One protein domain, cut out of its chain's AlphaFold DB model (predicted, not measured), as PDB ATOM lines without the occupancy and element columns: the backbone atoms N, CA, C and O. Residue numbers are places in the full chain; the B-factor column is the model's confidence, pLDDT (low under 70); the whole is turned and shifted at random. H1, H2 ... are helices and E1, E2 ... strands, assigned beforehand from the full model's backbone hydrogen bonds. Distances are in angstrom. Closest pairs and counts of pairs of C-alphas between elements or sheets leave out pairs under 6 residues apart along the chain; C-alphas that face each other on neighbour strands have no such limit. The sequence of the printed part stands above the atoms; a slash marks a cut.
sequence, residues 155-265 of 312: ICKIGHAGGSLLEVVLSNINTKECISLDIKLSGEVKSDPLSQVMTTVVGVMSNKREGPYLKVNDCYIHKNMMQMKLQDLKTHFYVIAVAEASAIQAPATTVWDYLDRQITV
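AT A GLANCE: This is residues 155 to 265 of the 312 residues of the protein "Metastasis-associated in colon cancer protein 1 SH3 domain-containing protein 7a5" of Collichthys lucidus (UniProt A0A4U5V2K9). What shape is this? Two antiparallel sheets, with strands in the order E1 E2 E8 E5 and E3 E7 E6, lie partly face to face with their strands crossed, as a small sandwich. At the end where E5 begins and E8 ends, the short antiparallel pair E4 and E9 gathers with two small helices, H1 and H2. What is it made of? The printed part has 111 residues, with nine named strands and two named helices in the order E1 E2 E3 E4 H1 E5 E6 E7 E8 H2 E9; the class is mostly strand. How large is it? The whole is compact, with a radius of gyration of the C-alphas of 15.3 A, and its outline is elongated, spanning 49 by 30 by 25 A.

HOW THE PARTS SIT: How is the first sheet joined? E1, residues 155 to 157, and E2, residues 166 to 169, form a hairpin; C-alphas 156 and 168 face each other at 5.8 A, with no backbone N and O within hydrogen-bond range. E2 is antiparallel to E8, residues 236 to 245, with N 166 and O 239 within range at 2.8 A. E8 is antiparallel to the edge strand E5, residues 199 to 206, with N 202 and O 242 at 2.8 A. What faces it? E3, residues 178 to 184, is antiparallel to E7, residues 225 to 231, with N 181 and O 228 at 2.8 A, and E7 forms a hairpin with E6, residues 218 to 222, with N 220 and O 227 at 2.8 A. The two sheets make a sandwich, face to face, their facing parts 9.5 A centre to centre and their strands at 42 degrees; the closest C-alphas of E5 and E6 are those of Gly 203 and Cys 219, 6.3 A. What of the rest? E3 runs on into E4, residues 187 to 189, at 97 degrees, and E4 is antiparallel to E9, residues 259 to 261, with N 188 and O 260 at 2.9 A. H1, residues 193 to 198, and H2, residues 255 to 258, only just touch, with 3 pairs of C-alphas within 8 A, the closest those of Ser 195 and Tyr 258 at 4.8 A; both only graze the sheet E1 E2 E8 E5. Every O i to N i+4 pair of H1 is within hydrogen-bond range, and H2 is too short for one.

IN THESE COORDINATES: Where does the printed part start? C-alpha 155, in E1, is at (179.631, 164.991, 219.146). Which strands are long? E8 measures 28.6 A from C-alpha 236 at (185.893, 165.608, 210.838) to C-alpha 245, E5 21.8 A, E3 19.6 A and E7 19.1 A.

THE WHOLE: Is it unbroken? The printed part has no cut, and the link E5 to E6, 11 residues, is long. Where is confidence low? The pLDDT is under 70 at residues 155 to 164, 171 to 177 and 262 to 265.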
ATOM      1  N   ILE A 155     179.957 166.375 218.789       40.16
ATOM      2  CA  ILE A 155     179.631 164.991 219.146       40.16
ATOM      3  C   ILE A 155     180.942 164.244 219.383       40.16
ATOM      4  O   ILE A 155     181.622 163.859 218.437       40.16
ATOM      5  N   CYS A 156     181.281 164.030 220.654       38.78
ATOM      6  CA  CYS A 156     182.434 163.233 221.061       38.78
ATOM      7  C   CYS A 156     182.021 161.760 221.185       38.78
ATOM      8  O   CYS A 156     181.253 161.408 222.082       38.78
ATOM      9  N   LYS A 157     182.529 160.881 220.317       36.75
ATOM     10  CA  LYS A 157     182.330 159.429 220.458       36.75
ATOM     11  C   LYS A 157     183.526 158.805 221.172       36.75
ATOM     12  O   LYS A 157     184.623 158.758 220.627       36.75
ATOM     13  N   ILE A 158     183.303 158.304 222.386       38.47
ATOM     14  CA  ILE A 158     184.304 157.550 223.151       38.47
ATOM     15  C   ILE A 158     184.007 156.059 222.971       38.47
ATOM     16  O   ILE A 158     182.930 155.580 223.327       38.47
ATOM     17  N   GLY A 159     184.944 155.322 222.373       33.12
ATOM     18  CA  GLY A 159     184.809 153.881 222.150       33.12
ATOM     19  C   GLY A 159     185.062 153.047 223.413       33.12
ATOM     20  O   GLY A 159     185.818 153.435 224.297       33.12
ATOM     21  N   HIS A 160     184.491 151.841 223.461       33.19
ATOM     22  CA  HIS A 160     184.654 150.872 224.558       33.19
ATOM     23  C   HIS A 160     186.030 150.169 224.576       33.19
ATOM     24  O   HIS A 160     186.356 149.476 225.532       33.19
ATOM     25  N   ALA A 161     186.862 150.366 223.547       33.97
ATOM     26  CA  ALA A 161     188.186 149.748 223.402       33.97
ATOM     27  C   ALA A 161     189.316 150.465 224.181       33.97
ATOM     28  O   ALA A 161     190.498 150.237 223.916       33.97
ATOM     29  N   GLY A 162     188.982 151.374 225.106       42.28
ATOM     30  CA  GLY A 162     189.961 152.025 225.986       42.28
ATOM     31  C   GLY A 162     190.977 152.932 225.279       42.28
ATOM     32  O   GLY A 162     192.027 153.234 225.840       42.28
ATOM     33  N   GLY A 163     190.709 153.351 224.040       51.59
ATOM     34  CA  GLY A 163     191.487 154.389 223.371       51.59
ATOM     35  C   GLY A 163     190.914 155.761 223.699       51.59
ATOM     36  O   GLY A 163     189.784 156.039 223.313       51.59
ATOM     37  N   SER A 164     191.700 156.630 224.337       65.56
ATOM     38  CA  SER A 164     191.386 158.054 224.558       65.56
ATOM     39  C   SER A 164     191.427 158.889 223.265       65.56
ATOM     40  O   SER A 164     191.776 160.066 223.295       65.56
ATOM     41  N   LEU A 165     191.142 158.266 222.119       74.50
ATOM     42  CA  LEU A 165     191.077 158.932 220.828       74.50
ATOM     43  C   LEU A 165     189.730 159.639 220.728       74.50
ATOM     44  O   LEU A 165     188.685 158.991 220.690       74.50
ATOM     45  N   LEU A 166     189.771 160.961 220.688       81.12
ATOM     46  CA  LEU A 166     188.601 161.803 220.550       81.12
ATOM     47  C   LEU A 166     188.292 162.002 219.069       81.12
ATOM     48  O   LEU A 166     189.034 162.687 218.371       81.12
ATOM     49  N   GLU A 167     187.199 161.420 218.586       84.94
ATOM     50  CA  GLU A 167     186.634 161.758 217.280       84.94
ATOM     51  C   GLU A 167     185.787 163.028 217.411       84.94
ATOM     52  O   GLU A 167     184.866 163.082 218.230       84.94
ATOM     53  N   VAL A 168     186.105 164.038 216.603       80.31
ATOM     54  CA  VAL A 168     185.413 165.324 216.570       80.31
ATOM     55  C   VAL A 168     184.765 165.496 215.204       80.31
ATOM     56  O   VAL A 168     185.443 165.492 214.175       80.31
ATOM     57  N   VAL A 169     183.442 165.662 215.203       81.44
ATOM     58  CA  VAL A 169     182.651 165.994 214.013       81.44
ATOM     59  C   VAL A 169     181.973 167.339 214.245       81.44
ATOM     60  O   VAL A 169     181.243 167.501 215.221       81.44
ATOM     61  N   LEU A 170     182.223 168.297 213.355       75.44
ATOM     62  CA  LEU A 170     181.671 169.647 213.382       75.44
ATOM     63  C   LEU A 170     180.623 169.795 212.273       75.44
ATOM     64  O   LEU A 170     180.907 169.546 211.101       75.44
ATOM     65  N   SER A 171     179.414 170.227 212.638       66.00
ATOM     66  CA  SER A 171     178.289 170.407 211.708       66.00
ATOM     67  C   SER A 171     178.334 171.719 210.913       66.00
ATOM     68  O   SER A 171     177.734 171.805 209.844       66.00
ATOM     69  N   ASN A 172     179.034 172.743 211.413       58.75
ATOM     70  CA  ASN A 172     179.142 174.066 210.794       58.75
ATOM     71  C   ASN A 172     180.465 174.730 211.220       58.75
ATOM     72  O   ASN A 172     180.686 174.926 212.412       58.75
ATOM     73  N   ILE A 173     181.344 175.070 210.267       60.34
ATOM     74  CA  ILE A 173     182.696 175.603 210.543       60.34
ATOM     75  C   ILE A 173     182.783 177.132 210.344       60.34
ATOM     76  O   ILE A 173     183.838 177.660 210.022       60.34
ATOM     77  N   ASN A 174     181.710 177.899 210.568       55.47
ATOM     78  CA  ASN A 174     181.836 179.371 210.646       55.47
ATOM     79  C   ASN A 174     182.467 179.864 211.965       55.47
ATOM     80  O   ASN A 174     182.418 181.051 212.287       55.47
ATOM     81  N   THR A 175     183.042 178.961 212.761       54.12
ATOM     82  CA  THR A 175     183.729 179.293 214.007       54.12
ATOM     83  C   THR A 175     184.946 180.163 213.721       54.12
ATOM     84  O   THR A 175     185.797 179.806 212.908       54.12
ATOM     85  N   LYS A 176     185.032 181.294 214.423       54.03
ATOM     86  CA  LYS A 176     186.207 182.167 214.443       54.03
ATOM     87  C   LYS A 176     187.436 181.366 214.878       54.03
ATOM     88  O   LYS A 176     187.562 181.058 216.055       54.03
ATOM     89  N   GLU A 177     188.301 181.067 213.918       67.38
ATOM     90  CA  GLU A 177     189.734 180.742 214.025       67.38
ATOM     91  C   GLU A 177     190.162 179.521 214.882       67.38
ATOM     92  O   GLU A 177     191.053 178.799 214.440       67.38
ATOM     93  N   CYS A 178     189.561 179.212 216.046       75.00
ATOM     94  CA  CYS A 178     189.967 178.073 216.887       75.00
ATOM     95  C   CYS A 178     188.864 177.478 217.793       75.00
ATOM     96  O   CYS A 178     187.921 178.157 218.198       75.00
ATOM     97  N   ILE A 179     189.028 176.203 218.173       80.81
ATOM     98  CA  ILE A 179     188.274 175.526 219.244       80.81
ATOM     99  C   ILE A 179     189.220 175.257 220.415       80.81
ATOM    100  O   ILE A 179     190.313 174.738 220.217       80.81
ATOM    101  N   SER A 180     188.795 175.568 221.641       85.06
ATOM    102  CA  SER A 180     189.520 175.167 222.857       85.06
ATOM    103  C   SER A 180     188.982 173.832 223.375       85.06
ATOM    104  O   SER A 180     187.772 173.674 223.531       85.06
ATOM    105  N   LEU A 181     189.876 172.879 223.623       85.06
ATOM    106  CA  LEU A 181     189.573 171.531 224.087       85.06
ATOM    107  C   LEU A 181     190.320 171.246 225.390       85.06
ATOM    108  O   LEU A 181     191.550 171.237 225.404       85.06
ATOM    109  N   ASP A 182     189.572 170.931 226.445       84.31
ATOM    110  CA  ASP A 182     190.123 170.520 227.734       84.31
ATOM    111  C   ASP A 182     190.001 168.994 227.892       84.31
ATOM    112  O   ASP A 182     188.907 168.426 227.864       84.31
ATOM    113  N   ILE A 183     191.133 168.314 228.067       80.44
ATOM    114  CA  ILE A 183     191.239 166.870 228.280       80.44
ATOM    115  C   ILE A 183     191.802 166.608 229.674       80.44
ATOM    116  O   ILE A 183     192.924 166.997 229.995       80.44
ATOM    117  N   LYS A 184     191.052 165.869 230.496       80.12
ATOM    118  CA  LYS A 184     191.562 165.341 231.765       80.12
ATOM    119  C   LYS A 184     192.417 164.097 231.508       80.12
ATOM    120  O   LYS A 184     191.915 163.079 231.035       80.12
ATOM    121  N   LEU A 185     193.697 164.181 231.842       79.50
ATOM    122  CA  LEU A 185     194.675 163.109 231.709       79.50
ATOM    123  C   LEU A 185     194.539 162.106 232.864       79.50
ATOM    124  O   LEU A 185     194.279 162.478 234.009       79.50
ATOM    125  N   SER A 186     194.720 160.822 232.555       71.00
ATOM    126  CA  SER A 186     194.680 159.715 233.525       71.00
ATOM    127  C   SER A 186     196.049 159.364 234.123       71.00
ATOM    128  O   SER A 186     196.138 158.505 235.001       71.00
ATOM    129  N   GLY A 187     197.112 160.009 233.647       74.12
ATOM    130  CA  GLY A 187     198.466 159.858 234.160       74.12
ATOM    131  C   GLY A 187     199.229 161.172 234.073       74.12
ATOM    132  O   GLY A 187     198.910 162.028 233.246       74.12
ATOM    133  N   GLU A 188     200.223 161.305 234.937       83.19
ATOM    134  CA  GLU A 188     201.110 162.458 235.036       83.19
ATOM    135  C   GLU A 188     202.567 162.016 234.885       83.19
ATOM    136  O   GLU A 188     202.910 160.857 235.119       83.19
ATOM    137  N   VAL A 189     203.430 162.924 234.427       86.38
ATOM    138  CA  VAL A 189     204.869 162.647 234.368       86.38
ATOM    139  C   VAL A 189     205.401 162.638 235.794       86.38
ATOM    140  O   VAL A 189     205.113 163.563 236.557       86.38
ATOM    141  N   LYS A 190     206.175 161.610 236.150       89.19
ATOM    142  CA  LYS A 190     206.766 161.489 237.488       89.19
ATOM    143  C   LYS A 190     207.573 162.731 237.839       89.19
ATOM    144  O   LYS A 190     208.212 163.334 236.980       89.19
ATOM    145  N   SER A 191     207.584 163.103 239.115       89.81
ATOM    146  CA  SER A 191     208.275 164.311 239.586       89.81
ATOM    147  C   SER A 191     209.805 164.197 239.604       89.81
ATOM    148  O   SER A 191     210.474 165.167 239.952       89.81
ATOM    149  N   ASP A 192     210.374 163.025 239.301       91.94
ATOM    150  CA  ASP A 192     211.821 162.843 239.295       91.94
ATOM    151  C   ASP A 192     212.485 163.574 238.105       91.94
ATOM    152  O   ASP A 192     211.896 163.658 237.022       91.94
ATOM    153  N   PRO A 193     213.714 164.106 238.273       92.56
ATOM    154  CA  PRO A 193     214.362 164.911 237.238       92.56
ATOM    155  C   PRO A 193     214.547 164.184 235.904       92.56
ATOM    156  O   PRO A 193     214.481 164.818 234.853       92.56
ATOM    157  N   LEU A 194     214.767 162.867 235.930       90.56
ATOM    158  CA  LEU A 194     214.958 162.080 234.716       90.56
ATOM    159  C   LEU A 194     213.652 162.030 233.916       90.56
ATOM    160  O   LEU A 194     213.642 162.405 232.750       90.56
ATOM    161  N   SER A 195     212.542 161.643 234.542       89.81
ATOM    162  CA  SER A 195     211.235 161.571 233.882       89.81
ATOM    163  C   SER A 195     210.797 162.917 233.301       89.81
ATOM    164  O   SER A 195     210.310 162.952 232.172       89.81
ATOM    165  N   GLN A 196     211.028 164.021 234.021       90.31
ATOM    166  CA  GLN A 196     210.687 165.378 233.568       90.31
ATOM    167  C   GLN A 196     211.498 165.837 232.347       90.31
ATOM    168  O   GLN A 196     210.983 166.566 231.504       90.31
ATOM    169  N   VAL A 197     212.763 165.421 232.239       91.75
ATOM    170  CA  VAL A 197     213.619 165.753 231.087       91.75
ATOM    171  C   VAL A 197     213.336 164.833 229.903       91.75
ATOM    172  O   VAL A 197     213.357 165.264 228.750       91.75
ATOM    173  N   MET A 198     213.083 163.554 230.175       89.50
ATOM    174  CA  MET A 198     212.944 162.546 229.130       89.50
ATOM    175  C   MET A 198     211.539 162.501 228.540       89.50
ATOM    176  O   MET A 198     211.401 162.103 227.389       89.50
ATOM    177  N   THR A 199     210.507 162.889 229.289       87.88
ATOM    178  CA  THR A 199     209.111 162.707 228.879       87.88
ATOM    179  C   THR A 199     208.382 164.026 228.756       87.88
ATOM    180  O   THR A 199     208.383 164.857 229.658       87.88
ATOM    181  N   THR A 200     207.672 164.170 227.649       89.25
ATOM    182  CA  THR A 200     206.752 165.277 227.417       89.25
ATOM    183  C   THR A 200     205.382 164.717 227.088       89.25
ATOM    184  O   THR A 200     205.255 163.644 226.502       89.25
ATOM    185  N   VAL A 201     204.334 165.421 227.494       87.75
ATOM    186  CA  VAL A 201     202.970 165.060 227.113       87.75
ATOM    187  C   VAL A 201     202.520 166.066 226.066       87.75
ATOM    188  O   VAL A 201     202.564 167.272 226.298       87.75
ATOM    189  N   VAL A 202     202.116 165.564 224.905       89.94
ATOM    190  CA  VAL A 202     201.769 166.377 223.741       89.94
ATOM    191  C   VAL A 202     200.371 166.035 223.245       89.94
ATOM    192  O   VAL A 202     199.935 164.882 223.260       89.94
ATOM    193  N   GLY A 203     199.656 167.066 222.809       89.62
ATOM    194  CA  GLY A 203     198.426 166.918 222.052       89.62
ATOM    195  C   GLY A 203     198.745 166.681 220.584       89.62
ATOM    196  O   GLY A 203     199.547 167.413 220.002       89.62
ATOM    197  N   VAL A 204     198.126 165.676 219.970       90.06
ATOM    198  CA  VAL A 204     198.260 165.430 218.532       90.06
ATOM    199  C   VAL A 204     196.896 165.314 217.861       90.06
ATOM    200  O   VAL A 204     195.921 164.860 218.464       90.06
ATOM    201  N   MET A 205     196.833 165.722 216.596       90.94
ATOM    202  CA  MET A 205     195.609 165.764 215.802       90.94
ATOM    203  C   MET A 205     195.825 165.163 214.409       90.94
ATOM    204  O   MET A 205     196.893 165.304 213.817       90.94
ATOM    205  N   SER A 206     194.801 164.502 213.870       91.44
ATOM    206  CA  SER A 206     194.778 164.000 212.494       91.44
ATOM    207  C   SER A 206     193.396 164.134 211.867       91.44
ATOM    208  O   SER A 206     192.384 164.040 212.548       91.44
ATOM    209  N   ASN A 207     193.325 164.276 210.545       89.69
ATOM    210  CA  ASN A 207     192.065 164.180 209.805       89.69
ATOM    211  C   ASN A 207     191.658 162.732 209.478       89.69
ATOM    212  O   ASN A 207     190.606 162.513 208.883       89.69
ATOM    213  N   LYS A 208     192.489 161.747 209.829       89.62
ATOM    214  CA  LYS A 208     192.223 160.322 209.635       89.62
ATOM    215  C   LYS A 208     192.470 159.583 210.941       89.62
ATOM    216  O   LYS A 208     193.430 159.864 211.649       89.62
ATOM    217  N   ARG A 209     191.639 158.584 211.233       87.06
ATOM    218  CA  ARG A 209     191.746 157.796 212.469       87.06
ATOM    219  C   ARG A 209     193.106 157.107 212.623       87.06
ATOM    220  O   ARG A 209     193.612 156.978 213.734       87.06
ATOM    221  N   GLU A 210     193.695 156.675 211.515       87.06
ATOM    222  CA  GLU A 210     194.979 155.960 211.477       87.06
ATOM    223  C   GLU A 210     196.190 156.900 211.391       87.06
ATOM    224  O   GLU A 210     197.329 156.453 211.493       87.06
ATOM    225  N   GLY A 211     195.960 158.208 211.259       87.38
ATOM    226  CA  GLY A 211     197.012 159.193 211.054       87.38
ATOM    227  C   GLY A 211     197.262 159.530 209.575       87.38
ATOM    228  O   GLY A 211     196.485 159.149 208.693       87.38
ATOM    229  N   PRO A 212     198.331 160.288 209.281       92.25
ATOM    230  CA  PRO A 212     199.380 160.727 210.207       92.25
ATOM    231  C   PRO A 212     198.875 161.749 211.237       92.25
ATOM    232  O   PRO A 212     197.985 162.546 210.939       92.25
ATOM    233  N   TYR A 213     199.435 161.711 212.447       91.25
ATOM    234  CA  TYR A 213     199.132 162.657 213.524       91.25
ATOM    235  C   TYR A 213     200.186 163.766 213.575       91.25
ATOM    236  O   TYR A 213     201.381 163.491 213.490       91.25
ATOM    237  N   LEU A 214     199.737 165.010 213.734       92.38
ATOM    238  CA  LEU A 214     200.580 166.198 213.851       92.38
ATOM    239  C   LEU A 214     200.457 166.789 215.256       92.38
ATOM    240  O   LEU A 214     199.369 166.780 215.834       92.38
ATOM    241  N   LYS A 215     201.563 167.302 215.804       92.31
ATOM    242  CA  LYS A 215     201.565 167.969 217.113       92.31
ATOM    243  C   LYS A 215     200.747 169.260 217.051       92.31
ATOM    244  O   LYS A 215     200.847 170.019 216.092       92.31
ATOM    245  N   VAL A 216     199.942 169.489 218.082       91.31
ATOM    246  CA  VAL A 216     199.193 170.732 218.280       91.31
ATOM    247  C   VAL A 216     200.119 171.739 218.957       91.31
ATOM    248  O   VAL A 216     200.665 171.451 220.020       91.31
ATOM    249  N   ASN A 217     200.295 172.911 218.345       87.75
ATOM    250  CA  ASN A 217     201.237 173.925 218.831       87.75
ATOM    251  C   ASN A 217     200.772 174.578 220.142       87.75
ATOM    252  O   ASN A 217     201.544 174.694 221.090       87.75
ATOM    253  N   ASP A 218     199.496 174.962 220.216       88.69
ATOM    254  CA  ASP A 218     198.913 175.614 221.390       88.69
ATOM    255  C   ASP A 218     198.373 174.566 222.368       88.69
ATOM    256  O   ASP A 218     197.167 174.320 222.452       88.69
ATOM    257  N   CYS A 219     199.282 173.917 223.090       87.81
ATOM    258  CA  CYS A 219     198.959 172.891 224.071       87.81
ATOM    259  C   CYS A 219     199.593 173.229 225.422       87.81
ATOM    260  O   CYS A 219     200.814 173.296 225.550       87.81
ATOM    261  N   TYR A 220     198.760 173.394 226.445       89.00
ATOM    262  CA  TYR A 220     199.185 173.691 227.806       89.00
ATOM    263  C   TYR A 220     198.705 172.605 228.749       89.00
ATOM    264  O   TYR A 220     197.580 172.122 228.645       89.00
ATOM    265  N   ILE A 221     199.551 172.238 229.702       86.25
ATOM    266  CA  ILE A 221     199.198 171.266 230.727       86.25
ATOM    267  C   ILE A 221     199.262 171.970 232.067       86.25
ATOM    268  O   ILE A 221     200.301 172.494 232.466       86.25
ATOM    269  N   HIS A 222     198.133 171.975 232.764       82.19
ATOM    270  CA  HIS A 222     198.058 172.431 234.136       82.19
ATOM    271  C   HIS A 222     197.578 171.279 235.012       82.19
ATOM    272  O   HIS A 222     196.443 170.816 234.882       82.19
ATOM    273  N   LYS A 223     198.444 170.823 235.925       81.00
ATOM    274  CA  LYS A 223     198.219 169.619 236.739       81.00
ATOM    275  C   LYS A 223     197.971 168.405 235.831       81.00
ATOM    276  O   LYS A 223     198.874 167.986 235.123       81.00
ATOM    277  N   ASN A 224     196.744 167.890 235.805       75.69
ATOM    278  CA  ASN A 224     196.313 166.769 234.971       75.69
ATOM    279  C   ASN A 224     195.308 167.181 233.886       75.69
ATOM    280  O   ASN A 224     194.633 166.326 233.321       75.69
ATOM    281  N   MET A 225     195.157 168.477 233.621       79.50
ATOM    282  CA  MET A 225     194.268 168.979 232.586       79.50
ATOM    283  C   MET A 225     195.110 169.525 231.440       79.50
ATOM    284  O   MET A 225     195.868 170.481 231.608       79.50
ATOM    285  N   MET A 226     194.995 168.879 230.284       84.88
ATOM    286  CA  MET A 226     195.559 169.354 229.034       84.88
ATOM    287  C   MET A 226     194.537 170.256 228.357       84.88
ATOM    288  O   MET A 226     193.439 169.812 228.044       84.88
ATOM    289  N   GLN A 227     194.917 171.495 228.098       90.12
ATOM    290  CA  GLN A 227     194.148 172.439 227.310       90.12
ATOM    291  C   GLN A 227     194.825 172.620 225.954       90.12
ATOM    292  O   GLN A 227     196.004 172.957 225.878       90.12
ATOM    293  N   MET A 228     194.073 172.401 224.882       88.94
ATOM    294  CA  MET A 228     194.539 172.550 223.507       88.94
ATOM    295  C   MET A 228     193.703 173.586 222.773       88.94
ATOM    296  O   MET A 228     192.475 173.520 222.813       88.94
ATOM    297  N   LYS A 229     194.348 174.496 222.041       87.88
ATOM    298  CA  LYS A 229     193.669 175.278 221.004       87.88
ATOM    299  C   LYS A 229     193.890 174.615 219.657       87.88
ATOM    300  O   LYS A 229     195.005 174.499 219.160       87.88
ATOM    301  N   LEU A 230     192.790 174.172 219.080       85.88
ATOM    302  CA  LEU A 230     192.734 173.515 217.794       85.88
ATOM    303  C   LEU A 230     192.438 174.575 216.731       85.88
ATOM    304  O   LEU A 230     191.367 175.186 216.745       85.88
ATOM    305  N   GLN A 231     193.405 174.798 215.849       80.88
ATOM    306  CA  GLN A 231     193.314 175.683 214.685       80.88
ATOM    307  C   GLN A 231     193.173 174.832 213.405       80.88
ATOM    308  O   GLN A 231     193.307 173.607 213.467       80.88
ATOM    309  N   ASP A 232     192.868 175.453 212.262       76.12
ATOM    310  CA  ASP A 232     192.756 174.780 210.949       76.12
ATOM    311  C   ASP A 232     191.789 173.577 210.928       76.12
ATOM    312  O   ASP A 232     192.047 172.508 210.365       76.12
ATOM    313  N   LEU A 233     190.646 173.761 211.587       77.19
ATOM    314  CA  LEU A 233     189.665 172.715 211.845       77.19
ATOM    315  C   LEU A 233     188.998 172.213 210.560       77.19
ATOM    316  O   LEU A 233     188.447 172.982 209.773       77.19
ATOM    317  N   LYS A 234     188.968 170.888 210.394       81.44
ATOM    318  CA  LYS A 234     188.122 170.216 209.396       81.44
ATOM    319  C   LYS A 234     186.769 169.845 210.009       81.44
ATOM    320  O   LYS A 234     186.606 169.851 211.225       81.44
ATOM    321  N   THR A 235     185.798 169.464 209.178       81.56
ATOM    322  CA  THR A 235     184.485 168.977 209.656       81.56
ATOM    323  C   THR A 235     184.601 167.667 210.428       81.56
ATOM    324  O   THR A 235     183.717 167.343 211.207       81.56
ATOM    325  N   HIS A 236     185.667 166.900 210.205       86.00
ATOM    326  CA  HIS A 236     185.893 165.608 210.838       86.00
ATOM    327  C   HIS A 236     187.386 165.398 211.070       86.00
ATOM    328  O   HIS A 236     188.181 165.458 210.129       86.00
ATOM    329  N   PHE A 237     187.769 165.193 212.325       88.31
ATOM    330  CA  PHE A 237     189.150 164.955 212.728       88.31
ATOM    331  C   PHE A 237     189.212 164.206 214.063       88.31
ATOM    332  O   PHE A 237     188.202 163.967 214.721       88.31
ATOM    333  N   TYR A 238     190.418 163.810 214.443       88.12
ATOM    334  CA  TYR A 238     190.712 162.995 215.606       88.12
ATOM    335  C   TYR A 238     191.799 163.664 216.434       88.12
ATOM    336  O   TYR A 238     192.805 164.108 215.881       88.12
ATOM    337  N   VAL A 239     191.612 163.711 217.747       88.56
ATOM    338  CA  VAL A 239     192.547 164.318 218.699       88.56
ATOM    339  C   VAL A 239     192.894 163.308 219.781       88.56
ATOM    340  O   VAL A 239     192.035 162.556 220.239       88.56
ATOM    341  N   ILE A 240     194.150 163.276 220.208       86.50
ATOM    342  CA  ILE A 240     194.595 162.414 221.301       86.50
ATOM    343  C   ILE A 240     195.737 163.076 222.072       86.50
ATOM    344  O   ILE A 240     196.601 163.729 221.493       86.50
ATOM    345  N   ALA A 241     195.735 162.896 223.392       87.00
ATOM    346  CA  ALA A 241     196.862 163.236 224.251       87.00
ATOM    347  C   ALA A 241     197.802 162.028 224.351       87.00
ATOM    348  O   ALA A 241     197.353 160.920 224.660       87.00
ATOM    349  N   VAL A 242     199.093 162.233 224.100       86.50
ATOM    350  CA  VAL A 242     200.108 161.172 224.127       86.50
ATOM    351  C   VAL A 242     201.304 161.586 224.973       86.50
ATOM    352  O   VAL A 242     201.679 162.755 225.003       86.50
ATOM    353  N   ALA A 243     201.904 160.620 225.664       85.50
ATOM    354  CA  ALA A 243     203.207 160.793 226.292       85.50
ATOM    355  C   ALA A 243     204.293 160.367 225.302       85.50
ATOM    356  O   ALA A 243     204.239 159.271 224.743       85.50
ATOM    357  N   GLU A 244     205.269 161.235 225.096       85.62
ATOM    358  CA  GLU A 244     206.397 161.054 224.197       85.62
ATOM    359  C   GLU A 244     207.683 161.103 225.020       85.62
ATOM    360  O   GLU A 244     207.948 162.087 225.711       85.62
ATOM    361  N   ALA A 245     208.476 160.034 224.946       87.69
ATOM    362  CA  ALA A 245     209.817 160.008 225.511       87.69
ATOM    363  C   ALA A 245     210.840 160.377 224.429       87.69
ATOM    364  O   ALA A 245     210.837 159.775 223.357       87.69
ATOM    365  N   SER A 246     211.734 161.321 224.722       89.00
ATOM    366  CA  SER A 246     212.832 161.717 223.830       89.00
ATOM    367  C   SER A 246     213.834 160.579 223.615       89.00
ATOM    368  O   SER A 246     214.307 160.369 222.501       89.00
ATOM    369  N   ALA A 247     214.110 159.803 224.665       87.88
ATOM    370  CA  ALA A 247     214.759 158.500 224.585       87.88
ATOM    371  C   ALA A 247     214.394 157.625 225.798       87.88
ATOM    372  O   ALA A 247     214.079 158.108 226.888       87.88
ATOM    373  N   ILE A 248     214.459 156.309 225.621       86.88
ATOM    374  CA  ILE A 248     214.290 155.343 226.711       86.88
ATOM    375  C   ILE A 248     215.690 154.932 227.172       86.88
ATOM    376  O   ILE A 248     216.475 154.423 226.374       86.88
ATOM    377  N   GLN A 249     216.016 155.191 228.440       81.50
ATOM    378  CA  GLN A 249     217.314 154.871 229.037       81.50
ATOM    379  C   GLN A 249     217.133 153.842 230.152       81.50
ATOM    380  O   GLN A 249     216.177 153.923 230.921       81.50
ATOM    381  N   ALA A 250     218.067 152.898 230.275       83.06
ATOM    382  CA  ALA A 250     218.047 151.931 231.370       83.06
ATOM    383  C   ALA A 250     218.067 152.663 232.734       83.06
ATOM    384  O   ALA A 250     218.847 153.602 232.897       83.06
ATOM    385  N   PRO A 251     217.239 152.264 233.722       83.88
ATOM    386  CA  PRO A 251     216.486 151.008 233.803       83.88
ATOM    387  C   PRO A 251     215.080 151.032 233.174       83.88
ATOM    388  O   PRO A 251     214.388 150.020 233.247       83.88
ATOM    389  N   ALA A 252     214.635 152.147 232.584       80.56
ATOM    390  CA  ALA A 252     213.337 152.213 231.919       80.56
ATOM    391  C   ALA A 252     213.334 151.349 230.649       80.56
ATOM    392  O   ALA A 252     214.293 151.329 229.878       80.56
ATOM    393  N   THR A 253     212.232 150.644 230.426       79.62
ATOM    394  CA  THR A 253     211.994 149.798 229.249       79.62
ATOM    395  C   THR A 253     211.012 150.445 228.285       79.62
ATOM    396  O   THR A 253     211.046 150.188 227.082       79.62
ATOM    397  N   THR A 254     210.132 151.305 228.799       80.12
ATOM    398  CA  THR A 254     209.066 151.941 228.025       80.12
ATOM    399  C   THR A 254     208.783 153.354 228.544       80.12
ATOM    400  O   THR A 254     209.063 153.667 229.698       80.12
ATOM    401  N   VAL A 255     208.162 154.215 227.721       79.31
ATOM    402  CA  VAL A 255     207.709 155.575 228.126       79.31
ATOM    403  C   VAL A 255     206.856 155.562 229.400       79.31
ATOM    404  O   VAL A 255     206.798 156.512 230.173       79.31
ATOM    405  N   TRP A 256     206.200 154.436 229.626       81.12
ATOM    406  CA  TRP A 256     205.362 154.147 230.763       81.12
ATOM    407  C   TRP A 256     206.067 154.197 232.112       81.12
ATOM    408  O   TRP A 256     205.408 154.530 233.097       81.12
ATOM    409  N   ASP A 257     207.363 153.898 232.144       83.62
ATOM    410  CA  ASP A 257     208.173 153.900 233.360       83.62
ATOM    411  C   ASP A 257     208.435 155.320 233.874       83.62
ATOM    412  O   ASP A 257     208.751 155.495 235.051       83.62
ATOM    413  N   TYR A 258     208.227 156.335 233.032       82.69
ATOM    414  CA  TYR A 258     208.340 157.751 233.381       82.69
ATOM    415  C   TYR A 258     207.012 158.388 233.824       82.69
ATOM    416  O   TYR A 258     206.969 159.580 234.133       82.69
ATOM    417  N   LEU A 259     205.911 157.625 233.848       82.19
ATOM    418  CA  LEU A 259     204.581 158.139 234.191       82.19
ATOM    419  C   LEU A 259     204.053 157.541 235.494       82.19
ATOM    420  O   LEU A 259     204.070 156.320 235.671       82.19
ATOM    421  N   ASP A 260     203.474 158.390 236.338       78.69
ATOM    422  CA  ASP A 260     202.581 157.975 237.413       78.69
ATOM    423  C   ASP A 260     201.166 157.831 236.856       78.69
ATOM    424  O   ASP A 260     200.610 158.727 236.213       78.69
ATOM    425  N   ARG A 261     200.578 156.649 237.049       73.12
ATOM    426  CA  ARG A 261     199.267 156.305 236.498       73.12
ATOM    427  C   ARG A 261     198.329 155.819 237.572       73.12
ATOM    428  O   ARG A 261     198.624 154.871 238.295       73.12
ATOM    429  N   GLN A 262     197.152 156.430 237.606       64.62
ATOM    430  CA  GLN A 262     196.074 155.941 238.437       64.62
ATOM    431  C   GLN A 262     195.353 154.813 237.706       64.62
ATOM    432  O   GLN A 262     194.797 154.995 236.623       64.62
ATOM    433  N   ILE A 263     195.348 153.636 238.321       64.44
ATOM    434  CA  ILE A 263     194.579 152.494 237.840       64.44
ATOM    435  C   ILE A 263     193.325 152.411 238.689       64.44
ATOM    436  O   ILE A 263     193.393 152.369 239.916       64.44
ATOM    437  N   THR A 264     192.174 152.398 238.028       61.34
ATOM    438  CA  THR A 264     190.906 152.185 238.718       61.34
ATOM    439  C   THR A 264     190.583 150.701 238.682       61.34
ATOM    440  O   THR A 264     190.429 150.107 237.612       61.34
ATOM    441  N   VAL A 265     190.491 150.099 239.866       62.25
ATOM    442  CA  VAL A 265     190.025 148.722 240.044       62.25
ATOM    443  C   VAL A 265     188.587 148.787 240.517       62.25
ATOM    444  O   VAL A 265     188.301 149.375 241.560       62.25
TER     445      VAL A 265